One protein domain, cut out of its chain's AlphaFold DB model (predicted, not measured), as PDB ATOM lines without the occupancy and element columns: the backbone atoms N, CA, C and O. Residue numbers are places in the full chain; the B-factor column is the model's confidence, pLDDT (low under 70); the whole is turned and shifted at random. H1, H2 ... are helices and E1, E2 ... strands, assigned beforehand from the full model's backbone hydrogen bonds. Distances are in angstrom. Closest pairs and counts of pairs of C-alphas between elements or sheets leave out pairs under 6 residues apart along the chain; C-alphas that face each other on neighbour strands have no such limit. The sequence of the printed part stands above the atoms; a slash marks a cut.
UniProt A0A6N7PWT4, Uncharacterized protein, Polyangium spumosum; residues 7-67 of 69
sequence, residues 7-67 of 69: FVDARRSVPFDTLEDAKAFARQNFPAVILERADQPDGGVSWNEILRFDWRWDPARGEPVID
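What this domain is: This is residues 7 to 67 of the 69 residues of an uncharacterized protein of Polyangium spumosum (UniProt A0A6N7PWT4). A small four-stranded antiparallel sheet has one helix, H1, packed over one face, and its two longest strands, E3 and E4, run on beyond the helix as a long hairpin. A second, small hairpin, E5 and E6, is set away from this sheet, so that the tips of the two hairpins make the two ends of the longest axis. The printed part has 61 residues, with one named helix and six named strands in the order E1 E2 H1 E3 E4 E5 E6; the large sheet has the order E2 E1 E3 E4, and the class is mixed, helices and strands. The whole is loose, with a radius of gyration of the C-alphas of 14.1 A and spans of 44 by 30 by 20 A.

How they stand to each other: In the large sheet, E3, residues 33 to 39, and E4, residues 45 to 51, form an antiparallel hairpin, with N 36 and O 48 2.9 A apart, within hydrogen-bond range. On the other side of E3 is E1, residues 7 to 9, antiparallel to it at 135 degrees, with N 35 and O 7 at 2.8 A. The edge strand E2, residues 14 to 16, forms a hairpin with E1, with N 8 and O 14 at 2.9 A. The sheet is only just strongly twisted, its C-alphas lying up to 4.3 A off the best plane. H1, residues 19 to 29, is on the sheet at a height of 8.7 A and makes two layers with it, a helix on one face of a sheet. It lies over E1, but only just over E1 alone: 5 of its C-alphas fall on E1, 2 on E2 and 2 on E3. It runs along the strands, at 24 degrees to E1 on the local plane. The closest C-alphas of H1 and E1 are those of Ala 22 and Val 8, 6.2 A apart. E2, H1 and E3 form a split strand-helix-strand unit, two strands running the same way with E1 between them, and its crossover is right-handed. In H1 every O i to N i+4 pair is within hydrogen-bond range. E5, residues 55 to 58, and E6, residues 63 to 66, form an antiparallel hairpin, with N 65 and O 56 at 2.9 A; both are apart from H1 and from E3.

Where its parts are: E1 begins at C-alpha 7, (-26.404, 19.003, -41.722). H1 is 15.5 A long, E3 19.2 A and E4 18.9 A. E6 ends at C-alpha 66, (-27.055, 33.026, -56.603).

The domain as a whole: The farthest C-alphas, those of Gly 43 and Ala 60, are 43.9 A apart. The printed part has no cut, and its links between named elements are tight. Mean pLDDT of the printed part is 75.4, and 19 residues are under 70, among them residues 50 to 57 and 63 to 67.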
ATOM      1  N   PHE A   7     -25.062  19.313 -41.258       83.38
ATOM      2  CA  PHE A   7     -26.404  19.003 -41.722       83.38
ATOM      3  C   PHE A   7     -26.771  19.809 -42.962       83.38
ATOM      4  O   PHE A   7     -26.206  20.866 -43.223       83.38
ATOM      5  N   VAL A   8     -27.725  19.289 -43.725       80.06
ATOM      6  CA  VAL A   8     -28.344  19.994 -44.849       80.06
ATOM      7  C   VAL A   8     -29.667  20.558 -44.364       80.06
ATOM      8  O   VAL A   8     -30.515  19.786 -43.914       80.06
ATOM      9  N   ASP A   9     -29.836  21.878 -44.443       72.81
ATOM     10  CA  ASP A   9     -31.105  22.523 -44.134       72.81
ATOM     11  C   ASP A   9     -31.963  22.648 -45.401       72.81
ATOM     12  O   ASP A   9     -31.585  23.265 -46.399       72.81
ATOM     13  N   ALA A  10     -33.109  21.977 -45.359       67.75
ATOM     14  CA  ALA A  10     -34.147  21.936 -46.384       67.75
ATOM     15  C   ALA A  10     -35.503  22.036 -45.660       67.75
ATOM     16  O   ALA A  10     -35.548  22.336 -44.471       67.75
ATOM     17  N   ARG A  11     -36.640  21.703 -46.296       67.00
ATOM     18  CA  ARG A  11     -37.938  21.614 -45.571       67.00
ATOM     19  C   ARG A  11     -37.873  20.754 -44.289       67.00
ATOM     20  O   ARG A  11     -38.758  20.868 -43.444       67.00
ATOM     21  N   ARG A  12     -36.867  19.877 -44.168       73.81
ATOM     22  CA  ARG A  12     -36.427  19.205 -42.937       73.81
ATOM     23  C   ARG A  12     -34.899  19.124 -42.923       73.81
ATOM     24  O   ARG A  12     -34.320  18.814 -43.963       73.81
ATOM     25  N   SER A  13     -34.272  19.336 -41.767       82.12
ATOM     26  CA  SER A  13     -32.818  19.221 -41.627       82.12
ATOM     27  C   SER A  13     -32.374  17.751 -41.593       82.12
ATOM     28  O   SER A  13     -32.985  16.927 -40.907       82.12
ATOM     29  N   VAL A  14     -31.309  17.419 -42.327       86.25
ATOM     30  CA  VAL A  14     -30.779  16.047 -42.447       86.25
ATOM     31  C   VAL A  14     -29.331  15.999 -41.936       86.25
ATOM     32  O   VAL A  14     -28.515  16.777 -42.427       86.25
ATOM     33  N   PRO A  15     -28.996  15.139 -40.953       90.50
ATOM     34  CA  PRO A  15     -27.671  15.099 -40.333       90.50
ATOM     35  C   PRO A  15     -26.658  14.249 -41.119       90.50
ATOM     36  O   PRO A  15     -27.026  13.219 -41.679       90.50
ATOM     37  N   PHE A  16     -25.380  14.644 -41.095       89.19
ATOM     38  CA  PHE A  16     -24.270  13.924 -41.733       89.19
ATOM     39  C   PHE A  16     -22.999  13.935 -40.872       89.19
ATOM     40  O   PHE A  16     -22.705  14.908 -40.166       89.19
ATOM     41  N   ASP A  17     -22.213  12.865 -40.986       89.06
ATOM     42  CA  ASP A  17     -20.910  12.740 -40.323       89.06
ATOM     43  C   ASP A  17     -19.796  13.463 -41.094       89.06
ATOM     44  O   ASP A  17     -18.860  13.990 -40.488       89.06
ATOM     45  N   THR A  18     -19.911  13.538 -42.426       88.50
ATOM     46  CA  THR A  18     -18.915  14.164 -43.302       88.50
ATOM     47  C   THR A  18     -19.513  15.262 -44.180       88.50
ATOM     48  O   THR A  18     -20.692  15.244 -44.542       88.50
ATOM     49  N   LEU A  19     -18.668  16.227 -44.556       82.50
ATOM     50  CA  LEU A  19     -19.041  17.299 -45.475       82.50
ATOM     51  C   LEU A  19     -19.331  16.767 -46.887       82.50
ATOM     52  O   LEU A  19     -20.206  17.294 -47.569       82.50
ATOM     53  N   GLU A  20     -18.609  15.740 -47.340       86.06
ATOM     54  CA  GLU A  20     -18.799  15.194 -48.686       86.06
ATOM     55  C   GLU A  20     -20.134  14.463 -48.828       86.06
ATOM     56  O   GLU A  20     -20.809  14.661 -49.840       86.06
ATOM     57  N   ASP A  21     -20.584  13.743 -47.797       88.00
ATOM     58  CA  ASP A  21     -21.914  13.122 -47.795       88.00
ATOM     59  C   ASP A  21     -23.024  14.179 -47.787       88.00
ATOM     60  O   ASP A  21     -23.972  14.090 -48.570       88.00
ATOM     61  N   ALA A  22     -22.874  15.238 -46.979       86.00
ATOM     62  CA  ALA A  22     -23.811  16.362 -46.964       86.00
ATOM     63  C   ALA A  22     -23.897  17.048 -48.340       86.00
ATOM     64  O   ALA A  22     -24.990  17.319 -48.843       86.00
ATOM     65  N   LYS A  23     -22.752  17.281 -48.998       81.38
ATOM     66  CA  LYS A  23     -22.703  17.847 -50.355       81.38
ATOM     67  C   LYS A  23     -23.305  16.905 -51.395       81.38
ATOM     68  O   LYS A  23     -24.000  17.378 -52.290       81.38
ATOM     69  N   ALA A  24     -23.022  15.603 -51.324       84.94
ATOM     70  CA  ALA A  24     -23.571  14.602 -52.237       84.94
ATOM     71  C   ALA A  24     -25.098  14.507 -52.109       84.94
ATOM     72  O   ALA A  24     -25.797  14.511 -53.121       84.94
ATOM     73  N   PHE A  25     -25.617  14.525 -50.881       85.44
ATOM     74  CA  PHE A  25     -27.052  14.564 -50.630       85.44
ATOM     75  C   PHE A  25     -27.689  15.864 -51.137       85.44
ATOM     76  O   PHE A  25     -28.672  15.810 -51.877       85.44
ATOM     77  N   ALA A  26     -27.116  17.027 -50.806       80.31
ATOM     78  CA  ALA A  26     -27.602  18.320 -51.287       80.31
ATOM     79  C   ALA A  26     -27.659  18.360 -52.825       80.31
ATOM     80  O   ALA A  26     -28.679  18.731 -53.395       80.31
ATOM     81  N   ARG A  27     -26.605  17.876 -53.506       77.00
ATOM     82  CA  ARG A  27     -26.528  17.732 -54.977       77.00
ATOM     83  C   ARG A  27     -27.699  17.014 -55.610       77.00
ATOM     84  O   ARG A  27     -28.108  17.400 -56.697       77.00
ATOM     85  N   GLN A  28     -28.184  15.971 -54.962       79.00
ATOM     86  CA  GLN A  28     -29.175  15.081 -55.549       79.00
ATOM     87  C   GLN A  28     -30.612  15.509 -55.262       79.00
ATOM     88  O   GLN A  28     -31.514  15.038 -55.946       79.00
ATOM     89  N   ASN A  29     -30.834  16.361 -54.255       72.69
ATOM     90  CA  ASN A  29     -32.172  16.554 -53.708       72.69
ATOM     91  C   ASN A  29     -32.690  17.998 -53.811       72.69
ATOM     92  O   ASN A  29     -33.856  18.151 -54.164       72.69
ATOM     93  N   PHE A  30     -31.889  19.045 -53.542       66.12
ATOM     94  CA  PHE A  30     -32.378  20.440 -53.492       66.12
ATOM     95  C   PHE A  30     -31.249  21.482 -53.676       66.12
ATOM     96  O   PHE A  30     -30.107  21.204 -53.306       66.12
ATOM     97  N   PRO A  31     -31.539  22.720 -54.127       64.69
ATOM     98  CA  PRO A  31     -30.694  23.866 -53.789       64.69
ATOM     99  C   PRO A  31     -30.729  24.028 -52.262       64.69
ATOM    100  O   PRO A  31     -31.769  24.351 -51.689       64.69
ATOM    101  N   ALA A  32     -29.631  23.684 -51.589       65.75
ATOM    102  CA  ALA A  32     -29.617  23.499 -50.141       65.75
ATOM    103  C   ALA A  32     -28.462  24.239 -49.468       65.75
ATOM    104  O   ALA A  32     -27.375  24.387 -50.032       65.75
ATOM    105  N   VAL A  33     -28.701  24.654 -48.227       74.62
ATOM    106  CA  VAL A  33     -27.678  25.215 -47.346       74.62
ATOM    107  C   VAL A  33     -27.087  24.074 -46.525       74.62
ATOM    108  O   VAL A  33     -27.818  23.265 -45.954       74.62
ATOM    109  N   ILE A  34     -25.761  23.979 -46.478       81.44
ATOM    110  CA  ILE A  34     -25.059  23.036 -45.606       81.44
ATOM    111  C   ILE A  34     -24.616  23.821 -44.377       81.44
ATOM    112  O   ILE A  34     -23.908  24.807 -44.527       81.44
ATOM    113  N   LEU A  35     -24.991  23.408 -43.168       81.62
ATOM    114  CA  LEU A  35     -24.472  24.020 -41.945       81.62
ATOM    115  C   LEU A  35     -23.370  23.151 -41.349       81.62
ATOM    116  O   LEU A  35     -23.534  21.940 -41.182       81.62
ATOM    117  N   GLU A  36     -22.249  23.781 -41.012       86.38
ATOM    118  CA  GLU A  36     -21.181  23.166 -40.231       86.38
ATOM    119  C   GLU A  36     -21.267  23.612 -38.774       86.38
ATOM    120  O   GLU A  36     -21.348  24.802 -38.467       86.38
ATOM    121  N   ARG A  37     -21.170  22.643 -37.865       85.56
ATOM    122  CA  ARG A  37     -21.063  22.896 -36.436       85.56
ATOM    123  C   ARG A  37     -19.674  23.399 -36.068       85.56
ATOM    124  O   ARG A  37     -18.692  22.670 -36.231       85.56
ATOM    125  N   ALA A  38     -19.608  24.560 -35.435       81.25
ATOM    126  CA  ALA A  38     -18.405  25.060 -34.787       81.25
ATOM    127  C   ALA A  38     -18.582  25.049 -33.262       81.25
ATOM    128  O   ALA A  38     -19.596  25.501 -32.728       81.25
ATOM    129  N   ASP A  39     -17.594  24.491 -32.561       83.31
ATOM    130  CA  ASP A  39     -17.522  24.586 -31.105       83.31
ATOM    131  C   ASP A  39     -16.930  25.968 -30.750       83.31
ATOM    132  O   ASP A  39     -15.934  26.389 -31.344       83.31
ATOM    133  N   GLN A  40     -17.562  26.689 -29.822       79.50
ATOM    134  CA  GLN A  40     -17.134  28.017 -29.374       79.50
ATOM    135  C   GLN A  40     -16.173  27.917 -28.171       79.50
ATOM    136  O   GLN A  40     -16.244  26.947 -27.408       79.50
ATOM    137  N   PRO A  41     -15.298  28.919 -27.945       77.56
ATOM    138  CA  PRO A  41     -14.349  28.917 -26.824       77.56
ATOM    139  C   PRO A  41     -14.999  28.844 -25.434       77.56
ATOM    140  O   PRO A  41     -14.368  28.383 -24.487       77.56
ATOM    141  N   ASP A  42     -16.248  29.289 -25.304       86.38
ATOM    142  CA  ASP A  42     -17.040  29.264 -24.068       86.38
ATOM    143  C   ASP A  42     -17.821  27.949 -23.866       86.38
ATOM    144  O   ASP A  42     -18.598  27.820 -22.920       86.38
ATOM    145  N   GLY A  43     -17.625  26.961 -24.746       80.62
ATOM    146  CA  GLY A  43     -18.395  25.715 -24.759       80.62
ATOM    147  C   GLY A  43     -19.757  25.835 -25.448       80.62
ATOM    148  O   GLY A  43     -20.497  24.850 -25.507       80.62
ATOM    149  N   GLY A  44     -20.087  27.011 -25.990       80.06
ATOM    150  CA  GLY A  44     -21.229  27.221 -26.862       80.06
ATOM    151  C   GLY A  44     -21.076  26.526 -28.217       80.06
ATOM    152  O   GLY A  44     -20.040  25.948 -28.558       80.06
ATOM    153  N   VAL A  45     -22.135  26.587 -29.017       80.38
ATOM    154  CA  VAL A  45     -22.148  26.054 -30.384       80.38
ATOM    155  C   VAL A  45     -22.647  27.136 -31.328       80.38
ATOM    156  O   VAL A  45     -23.678  27.754 -31.066       80.38
ATOM    157  N   SER A  46     -21.936  27.334 -32.434       81.44
ATOM    158  CA  SER A  46     -22.406  28.108 -33.582       81.44
ATOM    159  C   SER A  46     -22.526  27.227 -34.823       81.44
ATOM    160  O   SER A  46     -21.983  26.120 -34.890       81.44
ATOM    161  N   TRP A  47     -23.273  27.728 -35.803       79.75
ATOM    162  CA  TRP A  47     -23.445  27.097 -37.104       79.75
ATOM    163  C   TRP A  47     -22.910  28.034 -38.178       79.75
ATOM    164  O   TRP A  47     -23.332  29.186 -38.257       79.75
ATOM    165  N   ASN A  48     -21.969  27.541 -38.976       76.81
ATOM    166  CA  ASN A  48     -21.454  28.244 -40.142       76.81
ATOM    167  C   ASN A  48     -22.255  27.818 -41.368       76.81
ATOM    168  O   ASN A  48     -22.359  26.623 -41.654       76.81
ATOM    169  N   GLU A  49     -22.789  28.786 -42.106       74.62
ATOM    170  CA  GLU A  49     -23.511  28.519 -43.346       74.62
ATOM    171  C   GLU A  49     -22.529  28.298 -44.502       74.62
ATOM    172  O   GLU A  49     -21.794  29.195 -44.916       74.62
ATOM    173  N   ILE A  50     -22.521  27.082 -45.039       68.44
ATOM    174  CA  ILE A  50     -21.842  26.705 -46.276       68.44
ATOM    175  C   ILE A  50     -22.907  26.662 -47.361       68.44
ATOM    176  O   ILE A  50     -23.655  25.698 -47.545       68.44
ATOM    177  N   LEU A  51     -22.981  27.763 -48.086       62.75
ATOM    178  CA  LEU A  51     -23.981  27.957 -49.108       62.75
ATOM    179  C   LEU A  51     -23.570  27.203 -50.372       62.75
ATOM    180  O   LEU A  51     -22.569  27.533 -51.012       62.75
ATOM    181  N   ARG A  52     -24.342  26.181 -50.751       59.50
ATOM    182  CA  ARG A  52     -24.186  25.541 -52.053       59.50
ATOM    183  C   ARG A  52     -25.070  26.258 -53.062       59.50
ATOM    184  O   ARG A  52     -26.119  25.762 -53.456       59.50
ATOM    185  N   PHE A  53     -24.630  27.439 -53.458       58.09
ATOM    186  CA  PHE A  53     -25.204  28.137 -54.594       58.09
ATOM    187  C   PHE A  53     -24.393  27.795 -55.838       58.09
ATOM    188  O   PHE A  53     -23.161  27.853 -55.797       58.09
ATOM    189  N   ASP A  54     -25.069  27.460 -56.936       54.78
ATOM    190  CA  ASP A  54     -24.494  27.717 -58.251       54.78
ATOM    191  C   ASP A  54     -24.447  29.241 -58.357       54.78
ATOM    192  O   ASP A  54     -25.436  29.908 -58.651       54.78
ATOM    193  N   TRP A  55     -23.327  29.810 -57.917       51.34
ATOM    194  CA  TRP A  55     -23.112  31.238 -57.995       51.34
ATOM    195  C   TRP A  55     -22.331  31.532 -59.263       51.34
ATOM    196  O   TRP A  55     -21.328  30.882 -59.570       51.34
ATOM    197  N   ARG A  56     -22.787  32.538 -59.996       65.94
ATOM    198  CA  ARG A  56     -22.018  33.140 -61.080       65.94
ATOM    199  C   ARG A  56     -21.620  34.543 -60.664       65.94
ATOM    200  O   ARG A  56     -22.383  35.263 -60.023       65.94
ATOM    201  N   TRP A  57     -20.413  34.942 -61.031       61.25
ATOM    202  CA  TRP A  57     -20.003  36.332 -60.902       61.25
ATOM    203  C   TRP A  57     -20.778  37.177 -61.919       61.25
ATOM    204  O   TRP A  57     -20.737  36.877 -63.114       61.25
ATOM    205  N   ASP A  58     -21.490  38.212 -61.466       76.81
ATOM    206  CA  ASP A  58     -22.117  39.189 -62.357       76.81
ATOM    207  C   ASP A  58     -21.192  40.412 -62.501       76.81
ATOM    208  O   ASP A  58     -21.130  41.251 -61.596       76.81
ATOM    209  N   PRO A  59     -20.457  40.552 -63.623       65.00
ATOM    210  CA  PRO A  59     -19.508  41.646 -63.798       65.00
ATOM    211  C   PRO A  59     -20.183  43.018 -63.926       65.00
ATOM    212  O   PRO A  59     -19.515  44.025 -63.720       65.00
ATOM    213  N   ALA A  60     -21.480  43.079 -64.249       77.50
ATOM    214  CA  ALA A  60     -22.211  44.341 -64.326       77.50
ATOM    215  C   ALA A  60     -22.620  44.851 -62.937       77.50
ATOM    216  O   ALA A  60     -22.744  46.059 -62.740       77.50
ATOM    217  N   ARG A  61     -22.821  43.940 -61.979       71.31
ATOM    218  CA  ARG A  61     -23.183  44.271 -60.590       71.31
ATOM    219  C   ARG A  61     -21.988  44.304 -59.641       71.31
ATOM    220  O   ARG A  61     -22.056  44.970 -58.616       71.31
ATOM    221  N   GLY A  62     -20.896  43.620 -59.986       78.75
ATOM    222  CA  GLY A  62     -19.701  43.535 -59.143       78.75
ATOM    223  C   GLY A  62     -19.890  42.660 -57.902       78.75
ATOM    224  O   GLY A  62     -19.188  42.849 -56.912       78.75
ATOM    225  N   GLU A  63     -20.835  41.720 -57.943       63.47
ATOM    226  CA  GLU A  63     -21.178  40.841 -56.824       63.47
ATOM    227  C   GLU A  63     -21.468  39.404 -57.306       63.47
ATOM    228  O   GLU A  63     -21.826  39.194 -58.475       63.47
ATOM    229  N   PRO A  64     -21.301  38.386 -56.440       54.22
ATOM    230  CA  PRO A  64     -21.731  37.027 -56.744       54.22
ATOM    231  C   PRO A  64     -23.263  36.944 -56.740       54.22
ATOM    232  O   PRO A  64     -23.916  37.371 -55.790       54.22
ATOM    233  N   VAL A  65     -23.840  36.359 -57.790       68.44
ATOM    234  CA  VAL A  65     -25.285  36.136 -57.914       68.44
ATOM    235  C   VAL A  65     -25.574  34.658 -57.729       68.44
ATOM    236  O   VAL A  65     -24.909  33.814 -58.321       68.44
ATOM    237  N   ILE A  66     -26.574  34.369 -56.905       63.47
ATOM    238  CA  ILE A  66     -27.055  33.026 -56.603       63.47
ATOM    239  C   ILE A  66     -28.133  32.667 -57.624       63.47
ATOM    240  O   ILE A  66     -29.180  33.318 -57.651       63.47
ATOM    241  N   ASP A  67     -27.898  31.645 -58.448       57.50
ATOM    242  CA  ASP A  67     -28.931  31.127 -59.341       57.50
ATOM    243  C   ASP A  67     -29.840  30.164 -58.553       57.50
ATOM    244  O   ASP A  67     -29.466  29.044 -58.206       57.50
TER     245      ASP A  67